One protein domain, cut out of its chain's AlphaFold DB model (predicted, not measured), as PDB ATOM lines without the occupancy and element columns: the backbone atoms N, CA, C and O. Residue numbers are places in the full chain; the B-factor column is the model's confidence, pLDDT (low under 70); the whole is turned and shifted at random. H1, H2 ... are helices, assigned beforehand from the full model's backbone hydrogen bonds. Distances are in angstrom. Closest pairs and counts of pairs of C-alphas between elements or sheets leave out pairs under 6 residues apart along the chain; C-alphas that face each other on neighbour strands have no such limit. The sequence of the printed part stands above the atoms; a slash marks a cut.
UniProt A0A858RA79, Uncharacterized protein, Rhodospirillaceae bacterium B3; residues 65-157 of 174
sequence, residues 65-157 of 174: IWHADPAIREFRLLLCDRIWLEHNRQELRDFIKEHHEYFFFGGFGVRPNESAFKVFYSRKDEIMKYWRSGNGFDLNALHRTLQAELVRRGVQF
ATOM      1  N   ILE A  65     -33.341  -0.453 -38.696       91.81
ATOM      2  CA  ILE A  65     -34.669   0.090 -38.377       91.81
ATOM      3  C   ILE A  65     -34.728   0.621 -36.940       91.81
ATOM      4  O   ILE A  65     -35.450   1.584 -36.651       91.81
ATOM      5  N   TRP A  66     -34.000  -0.003 -36.012       93.94
ATOM      6  CA  TRP A  66     -34.077   0.330 -34.598       93.94
ATOM      7  C   TRP A  66     -33.606   1.758 -34.321       93.94
ATOM      8  O   TRP A  66     -32.504   2.183 -34.660       93.94
ATOM      9  N   HIS A  67     -34.455   2.503 -33.618       93.31
ATOM     10  CA  HIS A  67     -34.143   3.839 -33.146       93.31
ATOM     11  C   HIS A  67     -34.825   4.082 -31.793       93.31
ATOM     12  O   HIS A  67     -35.890   3.527 -31.513       93.31
ATOM     13  N   ALA A  68     -34.217   4.904 -30.930       91.62
ATOM     14  CA  ALA A  68     -34.775   5.216 -29.609       91.62
ATOM     15  C   ALA A  68     -36.091   6.006 -29.711       91.62
ATOM     16  O   ALA A  68     -37.026   5.767 -28.949       91.62
ATOM     17  N   ASP A  69     -36.158   6.916 -30.683       91.62
ATOM     18  CA  ASP A  69     -37.364   7.662 -31.038       91.62
ATOM     19  C   ASP A  69     -38.366   6.768 -31.805       91.62
ATOM     20  O   ASP A  69     -38.019   6.277 -32.888       91.62
ATOM     21  N   PRO A  70     -39.597   6.573 -31.290       92.75
ATOM     22  CA  PRO A  70     -40.645   5.812 -31.963       92.75
ATOM     23  C   PRO A  70     -41.020   6.333 -33.351       92.75
ATOM     24  O   PRO A  70     -41.365   5.520 -34.203       92.75
ATOM     25  N   ALA A  71     -40.945   7.647 -33.590       93.44
ATOM     26  CA  ALA A  71     -41.279   8.233 -34.882       93.44
ATOM     27  C   ALA A  71     -40.297   7.759 -35.957       93.44
ATOM     28  O   ALA A  71     -40.710   7.252 -36.993       93.44
ATOM     29  N   ILE A  72     -38.991   7.842 -35.687       93.38
ATOM     30  CA  ILE A  72     -37.968   7.379 -36.637       93.38
ATOM     31  C   ILE A  72     -38.090   5.877 -36.872       93.38
ATOM     32  O   ILE A  72     -38.020   5.429 -38.011       93.38
ATOM     33  N   ARG A  73     -38.309   5.101 -35.806       94.75
ATOM     34  CA  ARG A  73     -38.474   3.650 -35.926       94.75
ATOM     35  C   ARG A  73     -39.677   3.290 -36.799       94.75
ATOM     36  O   ARG A  73     -39.554   2.417 -37.648       94.75
ATOM     37  N   GLU A  74     -40.812   3.967 -36.618       95.50
ATOM     38  CA  GLU A  74     -41.975   3.785 -37.491       95.50
ATOM     39  C   GLU A  74     -41.635   4.193 -38.929       95.50
ATOM     40  O   GLU A  74     -41.920   3.438 -39.847       95.50
ATOM     41  N   PHE A  75     -40.974   5.334 -39.137       94.44
ATOM     42  CA  PHE A  75     -40.621   5.797 -40.478       94.44
ATOM     43  C   PHE A  75     -39.775   4.777 -41.234       94.44
ATOM     44  O   PHE A  75     -40.138   4.386 -42.336       94.44
ATOM     45  N   ARG A  76     -38.694   4.289 -40.614       93.50
ATOM     46  CA  ARG A  76     -37.810   3.275 -41.204       93.50
ATOM     47  C   ARG A  76     -38.545   1.961 -41.466       93.50
ATOM     48  O   ARG A  76     -38.359   1.361 -42.518       93.50
ATOM     49  N   LEU A  77     -39.434   1.554 -40.555       93.75
ATOM     50  CA  LEU A  77     -40.297   0.387 -40.743       93.75
ATOM     51  C   LEU A  77     -41.181   0.554 -41.992       93.75
ATOM     52  O   LEU A  77     -41.281  -0.356 -42.809       93.75
ATOM     53  N   LEU A  78     -41.761   1.737 -42.204       93.88
ATOM     54  CA  LEU A  78     -42.585   2.021 -43.382       93.88
ATOM     55  C   LEU A  78     -41.797   1.976 -44.698       93.88
ATOM     56  O   LEU A  78     -42.429   1.828 -45.739       93.88
ATOM     57  N   LEU A  79     -40.463   2.014 -44.689       91.00
ATOM     58  CA  LEU A  79     -39.640   1.859 -45.900       91.00
ATOM     59  C   LEU A  79     -39.323   0.398 -46.240       91.00
ATOM     60  O   LEU A  79     -38.856   0.119 -47.337       91.00
ATOM     61  N   CYS A  80     -39.595  -0.540 -45.333       91.88
ATOM     62  CA  CYS A  80     -39.295  -1.956 -45.531       91.88
ATOM     63  C   CYS A  80     -40.323  -2.615 -46.463       91.88
ATOM     64  O   CYS A  80     -41.507  -2.703 -46.136       91.88
ATOM     65  N   ASP A  81     -39.898  -3.107 -47.621       89.56
ATOM     66  CA  ASP A  81     -40.776  -3.685 -48.647       89.56
ATOM     67  C   ASP A  81     -41.218  -5.129 -48.352       89.56
ATOM     68  O   ASP A  81     -42.210  -5.589 -48.916       89.56
ATOM     69  N   ARG A  82     -40.538  -5.835 -47.438       90.44
ATOM     70  CA  ARG A  82     -40.806  -7.255 -47.129       90.44
ATOM     71  C   ARG A  82     -41.568  -7.511 -45.834       90.44
ATOM     72  O   ARG A  82     -41.752  -8.662 -45.445       90.44
ATOM     73  N   ILE A  83     -42.036  -6.464 -45.166       89.50
ATOM     74  CA  ILE A  83     -42.857  -6.612 -43.963       89.50
ATOM     75  C   ILE A  83     -44.335  -6.445 -44.290       89.50
ATOM     76  O   ILE A  83     -44.725  -5.593 -45.092       89.50
ATOM     77  N   TRP A  84     -45.173  -7.228 -43.615       91.75
ATOM     78  CA  TRP A  84     -46.604  -6.986 -43.661       91.75
ATOM     79  C   TRP A  84     -46.962  -5.794 -42.767       91.75
ATOM     80  O   TRP A  84     -46.603  -5.762 -41.588       91.75
ATOM     81  N   LEU A  85     -47.658  -4.807 -43.331       93.00
ATOM     82  CA  LEU A  85     -48.164  -3.646 -42.615       93.00
ATOM     83  C   LEU A  85     -49.663  -3.781 -42.372       93.00
ATOM     84  O   LEU A  85     -50.433  -4.080 -43.274       93.00
ATOM     85  N   GLU A  86     -50.099  -3.469 -41.159       95.25
ATOM     86  CA  GLU A  86     -51.523  -3.277 -40.892       95.25
ATOM     87  C   GLU A  86     -52.088  -2.121 -41.728       95.25
ATOM     88  O   GLU A  86     -51.366  -1.191 -42.089       95.25
ATOM     89  N   HIS A  87     -53.402  -2.132 -41.967       94.56
ATOM     90  CA  HIS A  87     -54.080  -1.156 -42.825       94.56
ATOM     91  C   HIS A  87     -53.712   0.307 -42.511       94.56
ATOM     92  O   HIS A  87     -53.271   1.027 -43.399       94.56
ATOM     93  N   ASN A  88     -53.767   0.720 -41.239       94.56
ATOM     94  CA  ASN A  88     -53.420   2.090 -40.828       94.56
ATOM     95  C   ASN A  88     -51.967   2.476 -41.159       94.56
ATOM     96  O   ASN A  88     -51.672   3.640 -41.426       94.56
ATOM     97  N   ARG A  89     -51.044   1.510 -41.104       95.69
ATOM     98  CA  ARG A  89     -49.631   1.721 -41.442       95.69
ATOM     99  C   ARG A  89     -49.423   1.757 -42.946       95.69
ATOM    100  O   ARG A  89     -48.612   2.546 -43.416       95.69
ATOM    101  N   GLN A  90     -50.161   0.935 -43.685       96.00
ATOM    102  CA  GLN A  90     -50.147   0.967 -45.139       96.00
ATOM    103  C   GLN A  90     -50.652   2.320 -45.657       96.00
ATOM    104  O   GLN A  90     -49.955   2.950 -46.442       96.00
ATOM    105  N   GLU A  91     -51.764   2.834 -45.127       95.31
ATOM    106  CA  GLU A  91     -52.251   4.179 -45.464       95.31
ATOM    107  C   GLU A  91     -51.211   5.264 -45.164       95.31
ATOM    108  O   GLU A  91     -51.003   6.178 -45.958       95.31
ATOM    109  N   LEU A  92     -50.525   5.167 -44.020       95.56
ATOM    110  CA  LEU A  92     -49.464   6.108 -43.673       95.56
ATOM    111  C   LEU A  92     -48.271   6.013 -44.640       95.56
ATOM    112  O   LEU A  92     -47.713   7.039 -45.025       95.56
ATOM    113  N   ARG A  93     -47.876   4.804 -45.054       95.19
ATOM    114  CA  ARG A  93     -46.861   4.604 -46.099       95.19
ATOM    115  C   ARG A  93     -47.295   5.256 -47.410       95.19
ATOM    116  O   ARG A  93     -46.474   5.917 -48.040       95.19
ATOM    117  N   ASP A  94     -48.550   5.079 -47.804       93.69
ATOM    118  CA  ASP A  94     -49.081   5.627 -49.052       93.69
ATOM    119  C   ASP A  94     -49.077   7.160 -49.018       93.69
ATOM    120  O   ASP A  94     -48.553   7.780 -49.940       93.69
ATOM    121  N   PHE A  95     -49.501   7.765 -47.903       93.00
ATOM    122  CA  PHE A  95     -49.397   9.209 -47.673       93.00
ATOM    123  C   PHE A  95     -47.951   9.718 -47.787       93.00
ATOM    124  O   PHE A  95     -47.667  10.695 -48.477       93.00
ATOM    125  N   ILE A  96     -47.001   9.046 -47.131       93.12
ATOM    126  CA  ILE A  96     -45.576   9.412 -47.196       93.12
ATOM    127  C   ILE A  96     -45.045   9.306 -48.627       93.12
ATOM    128  O   ILE A  96     -44.209  10.111 -49.031       93.12
ATOM    129  N   LYS A  97     -45.491   8.301 -49.385       92.19
ATOM    130  CA  LYS A  97     -45.078   8.083 -50.773       92.19
ATOM    131  C   LYS A  97     -45.643   9.155 -51.702       92.19
ATOM    132  O   LYS A  97     -44.907   9.675 -52.540       92.19
ATOM    133  N   GLU A  98     -46.913   9.506 -51.529       90.00
ATOM    134  CA  GLU A  98     -47.578  10.591 -52.255       90.00
ATOM    135  C   GLU A  98     -46.880  11.934 -52.000       90.00
ATOM    136  O   GLU A  98     -46.606  12.678 -52.937       90.00
ATOM    137  N   HIS A  99     -46.481  12.195 -50.754       88.12
ATOM    138  CA  HIS A  99     -45.849  13.450 -50.332       88.12
ATOM    139  C   HIS A  99     -44.346  13.307 -50.045       88.12
ATOM    140  O   HIS A  99     -43.804  13.920 -49.121       88.12
ATOM    141  N   HIS A 100     -43.654  12.470 -50.821       89.31
ATOM    142  CA  HIS A 100     -42.260  12.101 -50.556       89.31
ATOM    143  C   HIS A 100     -41.293  13.295 -50.556       89.31
ATOM    144  O   HIS A 100     -40.313  13.273 -49.818       89.31
ATOM    145  N   GLU A 101     -41.581  14.360 -51.302       85.88
ATOM    146  CA  GLU A 101     -40.768  15.586 -51.346       85.88
ATOM    147  C   GLU A 101     -40.560  16.224 -49.961       85.88
ATOM    148  O   GLU A 101     -39.554  16.888 -49.714       85.88
ATOM    149  N   TYR A 102     -41.495  15.991 -49.037       83.81
ATOM    150  CA  TYR A 102     -41.392  16.458 -47.660       83.81
ATOM    151  C   TYR A 102     -40.541  15.529 -46.784       83.81
ATOM    152  O   TYR A 102     -39.781  15.960 -45.911       83.81
ATOM    153  N   PHE A 103     -40.691  14.223 -46.999       88.94
ATOM    154  CA  PHE A 103     -40.120  13.186 -46.145       88.94
ATOM    155  C   PHE A 103     -38.750  12.702 -46.607       88.94
ATOM    156  O   PHE A 103     -38.088  11.988 -45.856       88.94
ATOM    157  N   PHE A 104     -38.302  13.084 -47.800       88.88
ATOM    158  CA  PHE A 104     -37.020  12.675 -48.358       88.88
ATOM    159  C   PHE A 104     -36.327  13.847 -49.043       88.88
ATOM    160  O   PHE A 104     -36.946  14.689 -49.683       88.88
ATOM    161  N   PHE A 105     -35.004  13.875 -48.944       85.31
ATOM    162  CA  PHE A 105     -34.181  14.716 -49.795       85.31
ATOM    163  C   PHE A 105     -33.954  13.972 -51.118       85.31
ATOM    164  O   PHE A 105     -33.134  13.055 -51.185       85.31
ATOM    165  N   GLY A 106     -34.702  14.350 -52.155       83.75
ATOM    166  CA  GLY A 106     -34.704  13.680 -53.458       83.75
ATOM    167  C   GLY A 106     -35.905  12.743 -53.620       83.75
ATOM    168  O   GLY A 106     -37.010  13.076 -53.205       83.75
ATOM    169  N   GLY A 107     -35.695  11.580 -54.240       79.50
ATOM    170  CA  GLY A 107     -36.752  10.588 -54.453       79.50
ATOM    171  C   GLY A 107     -37.138   9.814 -53.186       79.50
ATOM    172  O   GLY A 107     -36.380   9.751 -52.212       79.50
ATOM    173  N   PHE A 108     -38.313   9.180 -53.219       84.31
ATOM    174  CA  PHE A 108     -38.787   8.292 -52.152       84.31
ATOM    175  C   PHE A 108     -37.739   7.222 -51.806       84.31
ATOM    176  O   PHE A 108     -37.237   6.529 -52.688       84.31
ATOM    177  N   GLY A 109     -37.407   7.095 -50.519       80.69
ATOM    178  CA  GLY A 109     -36.448   6.109 -50.010       80.69
ATOM    179  C   GLY A 109     -34.968   6.502 -50.113       80.69
ATOM    180  O   GLY A 109     -34.156   5.908 -49.415       80.69
ATOM    181  N   VAL A 110     -34.601   7.528 -50.894       82.88
ATOM    182  CA  VAL A 110     -33.183   7.849 -51.166       82.88
ATOM    183  C   VAL A 110     -32.473   8.435 -49.947       82.88
ATOM    184  O   VAL A 110     -31.414   7.962 -49.539       82.88
ATOM    185  N   ARG A 111     -33.033   9.496 -49.356       85.88
ATOM    186  CA  ARG A 111     -32.443  10.147 -48.180       85.88
ATOM    187  C   ARG A 111     -33.539  10.632 -47.231       85.88
ATOM    188  O   ARG A 111     -34.005  11.760 -47.377       85.88
ATOM    189  N   PRO A 112     -33.960   9.799 -46.268       88.62
ATOM    190  CA  PRO A 112     -35.030  10.134 -45.335       88.62
ATOM    191  C   PRO A 112     -34.749  11.421 -44.543       88.62
ATOM    192  O   PRO A 112     -33.682  11.596 -43.954       88.62
ATOM    193  N   ASN A 113     -35.732  12.314 -44.491       89.31
ATOM    194  CA  ASN A 113     -35.747  13.503 -43.650       89.31
ATOM    195  C   ASN A 113     -36.439  13.175 -42.318       89.31
ATOM    196  O   ASN A 113     -37.606  13.488 -42.079       89.31
ATOM    197  N   GLU A 114     -35.702  12.507 -41.432       91.12
ATOM    198  CA  GLU A 114     -36.212  12.045 -40.134       91.12
ATOM    199  C   GLU A 114     -36.769  13.176 -39.256       91.12
ATOM    200  O   GLU A 114     -37.701  12.963 -38.478       91.12
ATOM    201  N   SER A 115     -36.223  14.387 -39.375       87.56
ATOM    202  CA  SER A 115     -36.711  15.551 -38.632       87.56
ATOM    203  C   SER A 115     -38.087  15.996 -39.112       87.56
ATOM    204  O   SER A 115     -38.984  16.200 -38.290       87.56
ATOM    205  N   ALA A 116     -38.274  16.097 -40.431       86.62
ATOM    206  CA  ALA A 116     -39.571  16.395 -41.028       86.62
ATOM    207  C   ALA A 116     -40.618  15.353 -40.618       86.62
ATOM    208  O   ALA A 116     -41.724  15.714 -40.198       86.62
ATOM    209  N   PHE A 117     -40.229  14.073 -40.629       91.25
ATOM    210  CA  PHE A 117     -41.093  12.993 -40.173       91.25
ATOM    211  C   PHE A 117     -41.445  13.101 -38.687       91.25
ATOM    212  O   PHE A 117     -42.608  12.962 -38.337       91.25
ATOM    213  N   LYS A 118     -40.491  13.395 -37.794       90.75
ATOM    214  CA  LYS A 118     -40.761  13.587 -36.353       90.75
ATOM    215  C   LYS A 118     -41.803  14.671 -36.086       90.75
ATOM    216  O   LYS A 118     -42.656  14.509 -35.211       90.75
ATOM    217  N   VAL A 119     -41.725  15.782 -36.815       87.69
ATOM    218  CA  VAL A 119     -42.685  16.880 -36.670       87.69
ATOM    219  C   VAL A 119     -44.063  16.449 -37.153       87.69
ATOM    220  O   VAL A 119     -45.023  16.563 -36.389       87.69
ATOM    221  N   PHE A 120     -44.144  15.848 -38.342       90.25
ATOM    222  CA  PHE A 120     -45.373  15.223 -38.835       90.25
ATOM    223  C   PHE A 120     -45.947  14.221 -37.818       90.25
ATOM    224  O   PHE A 120     -47.125  14.283 -37.475       90.25
ATOM    225  N   TYR A 121     -45.102  13.352 -37.260       93.06
ATOM    226  CA  TYR A 121     -45.506  12.262 -36.375       93.06
ATOM    227  C   TYR A 121     -46.228  12.756 -35.121       93.06
ATOM    228  O   TYR A 121     -47.157  12.107 -34.648       93.06
ATOM    229  N   SER A 122     -45.848  13.933 -34.611       90.19
ATOM    230  CA  SER A 122     -46.499  14.546 -33.447       90.19
ATOM    231  C   SER A 122     -47.958  14.956 -33.684       90.19
ATOM    232  O   SER A 122     -48.698  15.128 -32.719       90.19
ATOM    233  N   ARG A 123     -48.383  15.075 -34.950       88.94
ATOM    234  CA  ARG A 123     -49.753  15.414 -35.368       88.94
ATOM    235  C   ARG A 123     -50.323  14.423 -36.388       88.94
ATOM    236  O   ARG A 123     -51.300  14.735 -37.065       88.94
ATOM    237  N   LYS A 124     -49.731  13.227 -36.508       91.88
ATOM    238  CA  LYS A 124     -50.045  12.283 -37.592       91.88
ATOM    239  C   LYS A 124     -51.534  11.958 -37.678       91.88
ATOM    240  O   LYS A 124     -52.075  11.931 -38.769       91.88
ATOM    241  N   ASP A 125     -52.210  11.757 -36.547       92.00
ATOM    242  CA  ASP A 125     -53.601  11.300 -36.549       92.00
ATOM    243  C   ASP A 125     -54.549  12.396 -37.056       92.00
ATOM    244  O   ASP A 125     -55.494  12.113 -37.790       92.00
ATOM    245  N   GLU A 126     -54.260  13.657 -36.719       88.44
ATOM    246  CA  GLU A 126     -54.981  14.830 -37.219       88.44
ATOM    247  C   GLU A 126     -54.776  14.993 -38.730       88.44
ATOM    248  O   GLU A 126     -55.745  15.132 -39.476       88.44
ATOM    249  N   ILE A 127     -53.521  14.907 -39.184       88.12
ATOM    250  CA  ILE A 127     -53.159  15.063 -40.597       88.12
ATOM    251  C   ILE A 127     -53.748  13.921 -41.433       88.12
ATOM    252  O   ILE A 127     -54.407  14.175 -42.438       88.12
ATOM    253  N   MET A 128     -53.597  12.670 -40.991       91.25
ATOM    254  CA  MET A 128     -54.159  11.502 -41.672       91.25
ATOM    255  C   MET A 128     -55.688  11.559 -41.715       91.25
ATOM    256  O   MET A 128     -56.286  11.195 -42.722       91.25
ATOM    257  N   LYS A 129     -56.349  12.039 -40.651       90.56
ATOM    258  CA  LYS A 129     -57.803  12.254 -40.658       90.56
ATOM    259  C   LYS A 129     -58.212  13.275 -41.721       90.56
ATOM    260  O   LYS A 129     -59.207  13.056 -42.407       90.56
ATOM    261  N   TYR A 130     -57.465  14.368 -41.844       86.25
ATOM    262  CA  TYR A 130     -57.732  15.388 -42.849       86.25
ATOM    263  C   TYR A 130     -57.521  14.835 -44.264       86.25
ATOM    264  O   TYR A 130     -58.418  14.952 -45.096       86.25
ATOM    265  N   TRP A 131     -56.396  14.162 -44.520       87.19
ATOM    266  CA  TRP A 131     -56.099  13.539 -45.815       87.19
ATOM    267  C   TRP A 131     -57.186  12.540 -46.241       87.19
ATOM    268  O   TRP A 131     -57.744  12.662 -47.328       87.19
ATOM    269  N   ARG A 132     -57.612  11.645 -45.334       88.62
ATOM    270  CA  ARG A 132     -58.718  10.694 -45.577       88.62
ATOM    271  C   ARG A 132     -60.053  11.362 -45.915       88.62
ATOM    272  O   ARG A 132     -60.904  10.734 -46.534       88.62
ATOM    273  N   SER A 133     -60.274  12.606 -45.482       87.62
ATOM    274  CA  SER A 133     -61.530  13.315 -45.742       87.62
ATOM    275  C   SER A 133     -61.667  13.815 -47.184       87.62
ATOM    276  O   SER A 133     -62.754  14.242 -47.561       87.62
ATOM    277  N   GLY A 134     -60.591  13.773 -47.987       77.44
ATOM    278  CA  GLY A 134     -60.597  14.156 -49.405       77.44
ATOM    279  C   GLY A 134     -60.823  15.651 -49.674       77.44
ATOM    280  O   GLY A 134     -60.795  16.082 -50.825       77.44
ATOM    281  N   ASN A 135     -61.034  16.459 -48.635       63.22
ATOM    282  CA  ASN A 135     -61.275  17.889 -48.762       63.22
ATOM    283  C   ASN A 135     -59.950  18.622 -48.947       63.22
ATOM    284  O   ASN A 135     -59.295  18.912 -47.956       63.22
ATOM    285  N   GLY A 136     -59.579  18.916 -50.197       60.06
ATOM    286  CA  GLY A 136     -58.610  19.959 -50.558       60.06
ATOM    287  C   GLY A 136     -57.419  20.087 -49.610       60.06
ATOM    288  O   GLY A 136     -57.199  21.165 -49.063       60.06
ATOM    289  N   PHE A 137     -56.696  18.985 -49.374       69.94
ATOM    290  CA  PHE A 137     -55.488  18.992 -48.553       69.94
ATOM    291  C   PHE A 137     -54.476  19.955 -49.143       69.94
ATOM    292  O   PHE A 137     -53.799  19.652 -50.122       69.94
ATOM    293  N   ASP A 138     -54.413  21.140 -48.540       74.00
ATOM    294  CA  ASP A 138     -53.435  22.146 -48.895       74.00
ATOM    295  C   ASP A 138     -52.067  21.678 -48.388       74.00
ATOM    296  O   ASP A 138     -51.663  21.922 -47.245       74.00
ATOM    297  N   LEU A 139     -51.355  20.972 -49.269       66.69
ATOM    298  CA  LEU A 139     -49.985  20.526 -49.057       66.69
ATOM    299  C   LEU A 139     -49.064  21.707 -48.723       66.69
ATOM    300  O   LEU A 139     -48.152  21.554 -47.913       66.69
ATOM    301  N   ASN A 140     -49.336  22.898 -49.266       72.31
ATOM    302  CA  ASN A 140     -48.570  24.100 -48.956       72.31
ATOM    303  C   ASN A 140     -48.881  24.602 -47.542       72.31
ATOM    304  O   ASN A 140     -47.974  25.036 -46.832       72.31
ATOM    305  N   ALA A 141     -50.128  24.523 -47.073       73.88
ATOM    306  CA  ALA A 141     -50.454  24.793 -45.669       73.88
ATOM    307  C   ALA A 141     -49.814  23.771 -44.721       73.88
ATOM    308  O   ALA A 141     -49.299  24.171 -43.671       73.88
ATOM    309  N   LEU A 142     -49.786  22.484 -45.086       73.81
ATOM    310  CA  LEU A 142     -49.054  21.466 -44.334       73.81
ATOM    311  C   LEU A 142     -47.561  21.806 -44.286       73.81
ATOM    312  O   LEU A 142     -46.997  21.881 -43.196       73.81
ATOM    313  N   HIS A 143     -46.938  22.066 -45.438       70.50
ATOM    314  CA  HIS A 143     -45.535  22.460 -45.537       70.50
ATOM    315  C   HIS A 143     -45.233  23.674 -44.668       70.50
ATOM    316  O   HIS A 143     -44.353  23.590 -43.816       70.50
ATOM    317  N   ARG A 144     -46.004  24.760 -44.792       78.44
ATOM    318  CA  ARG A 144     -45.833  25.970 -43.974       78.44
ATOM    319  C   ARG A 144     -45.961  25.671 -42.483       78.44
ATOM    320  O   ARG A 144     -45.125  26.105 -41.694       78.44
ATOM    321  N   THR A 145     -46.966  24.887 -42.093       76.62
ATOM    322  CA  THR A 145     -47.205  24.526 -40.688       76.62
ATOM    323  C   THR A 145     -46.063  23.690 -40.119       76.62
ATOM    324  O   THR A 145     -45.586  23.950 -39.013       76.62
ATOM    325  N   LEU A 146     -45.603  22.687 -40.863       74.81
ATOM    326  CA  LEU A 146     -44.540  21.805 -40.407       74.81
ATOM    327  C   LEU A 146     -43.172  22.494 -40.448       74.81
ATOM    328  O   LEU A 146     -42.372  22.302 -39.535       74.81
ATOM    329  N   GLN A 147     -42.913  23.342 -41.442       76.31
ATOM    330  CA  GLN A 147     -41.698  24.147 -41.533       76.31
ATOM    331  C   GLN A 147     -41.615  25.159 -40.387       76.31
ATOM    332  O   GLN A 147     -40.574  25.249 -39.739       76.31
ATOM    333  N   ALA A 148     -42.714  25.848 -40.066       78.81
ATOM    334  CA  ALA A 148     -42.784  26.722 -38.897       78.81
ATOM    335  C   ALA A 148     -42.475  25.957 -37.599       78.81
ATOM    336  O   ALA A 148     -41.741  26.448 -36.742       78.81
ATOM    337  N   GLU A 149     -42.975  24.727 -37.466       76.81
ATOM    338  CA  GLU A 149     -42.732  23.888 -36.291       76.81
ATOM    339  C   GLU A 149     -41.293  23.337 -36.241       76.81
ATOM    340  O   GLU A 149     -40.702  23.252 -35.163       76.81
ATOM    341  N   LEU A 150     -40.680  23.026 -37.386       76.00
ATOM    342  CA  LEU A 150     -39.258  22.672 -37.478       76.00
ATOM    343  C   LEU A 150     -38.363  23.844 -37.061       76.00
ATOM    344  O   LEU A 150     -37.470  23.659 -36.233       76.00
ATOM    345  N   VAL A 151     -38.650  25.052 -37.562       79.50
ATOM    346  CA  VAL A 151     -37.957  26.293 -37.179       79.50
ATOM    347  C   VAL A 151     -38.127  26.563 -35.686       79.50
ATOM    348  O   VAL A 151     -37.142  26.802 -34.989       79.50
ATOM    349  N   ARG A 152     -39.350  26.436 -35.155       77.25
ATOM    350  CA  ARG A 152     -39.642  26.584 -33.719       77.25
ATOM    351  C   ARG A 152     -38.840  25.607 -32.856       77.25
ATOM    352  O   ARG A 152     -38.452  25.948 -31.742       77.25
ATOM    353  N   ARG A 153     -38.588  24.398 -33.362       75.75
ATOM    354  CA  ARG A 153     -37.774  23.365 -32.700       75.75
ATOM    355  C   ARG A 153     -36.271  23.507 -32.963       75.75
ATOM    356  O   ARG A 153     -35.507  22.658 -32.510       75.75
ATOM    357  N   GLY A 154     -35.842  24.557 -33.666       74.62
ATOM    358  CA  GLY A 154     -34.437  24.833 -33.963       74.62
ATOM    359  C   GLY A 154     -33.811  23.863 -34.967       74.62
ATOM    360  O   GLY A 154     -32.589  23.735 -35.012       74.62
ATOM    361  N   VAL A 155     -34.621  23.155 -35.760       73.19
ATOM    362  CA  VAL A 155     -34.125  22.246 -36.796       73.19
ATOM    363  C   VAL A 155     -33.865  23.044 -38.074       73.19
ATOM    364  O   VAL A 155     -34.801  23.540 -38.697       73.19
ATOM    365  N   GLN A 156     -32.598  23.165 -38.481       59.41
ATOM    366  CA  GLN A 156     -32.224  23.840 -39.727       59.41
ATOM    367  C   GLN A 156     -32.463  22.938 -40.948       59.41
ATOM    368  O   GLN A 156     -32.105  21.758 -40.945       59.41
ATOM    369  N   PHE A 157     -33.055  23.504 -42.000       59.03
ATOM    370  CA  PHE A 157     -33.224  22.849 -43.298       59.03
ATOM    371  C   PHE A 157     -31.940  22.982 -44.129       59.03
ATOM    372  O   PHE A 157     -31.332  24.046 -44.165       59.03
TER     373      PHE A 157
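What this domain is: This is residues 65 to 157 of the 174 residues of an uncharacterized protein of Rhodospirillaceae bacterium B3 (UniProt A0A858RA79). The longest helix, H6, covers one side of a short middle helix, H4, and H1 crosses H4 on the other; H2, H3 and H5 complete a compact all-helix cluster. The printed part has 93 residues with six named helices, H1 to H6 along the chain. The radius of gyration of the C-alphas is 12.9 A, the spans 34 by 31 by 23 A.

How they stand to each other: Start at H6, residues 139 to 152; its residues 146 to 150 alone touch the hub H4, residues 114 to 121, closest C-alphas Leu 146 and Val 119, 6.5 A, at a steep tilt of 68 degrees, only just short of perpendicular, opposite ways. H4 touches H1, residues 70 to 78, about perpendicular at 78 degrees, closest C-alphas Lys 118 and Ala 71, 5.6 A. H4 touches H3, residues 100 to 103, closest C-alphas Phe 117 and Phe 103, 6.1 A. H2, residues 87 to 98, only just touches H1 with residues 89 to 93 alone, by 3 pairs of C-alphas within 8 A, closest Arg 93 and Leu 78, 5.7 A. H5, residues 124 to 132, touches no helix. Every O i to N i+4 pair is within hydrogen-bond range but in H3, too short for one.

Where its parts are: Find C-alpha 139 at (-49.985, 20.526, -49.057); H6 runs 19.5 A to C-alpha 152 at (-39.642, 26.584, -33.719). H2 measures 16.4 A.

The domain as a whole: The printed part has no cut and no long link; pLDDT is under 70 at residues 135 to 137, 139, 156 and 157.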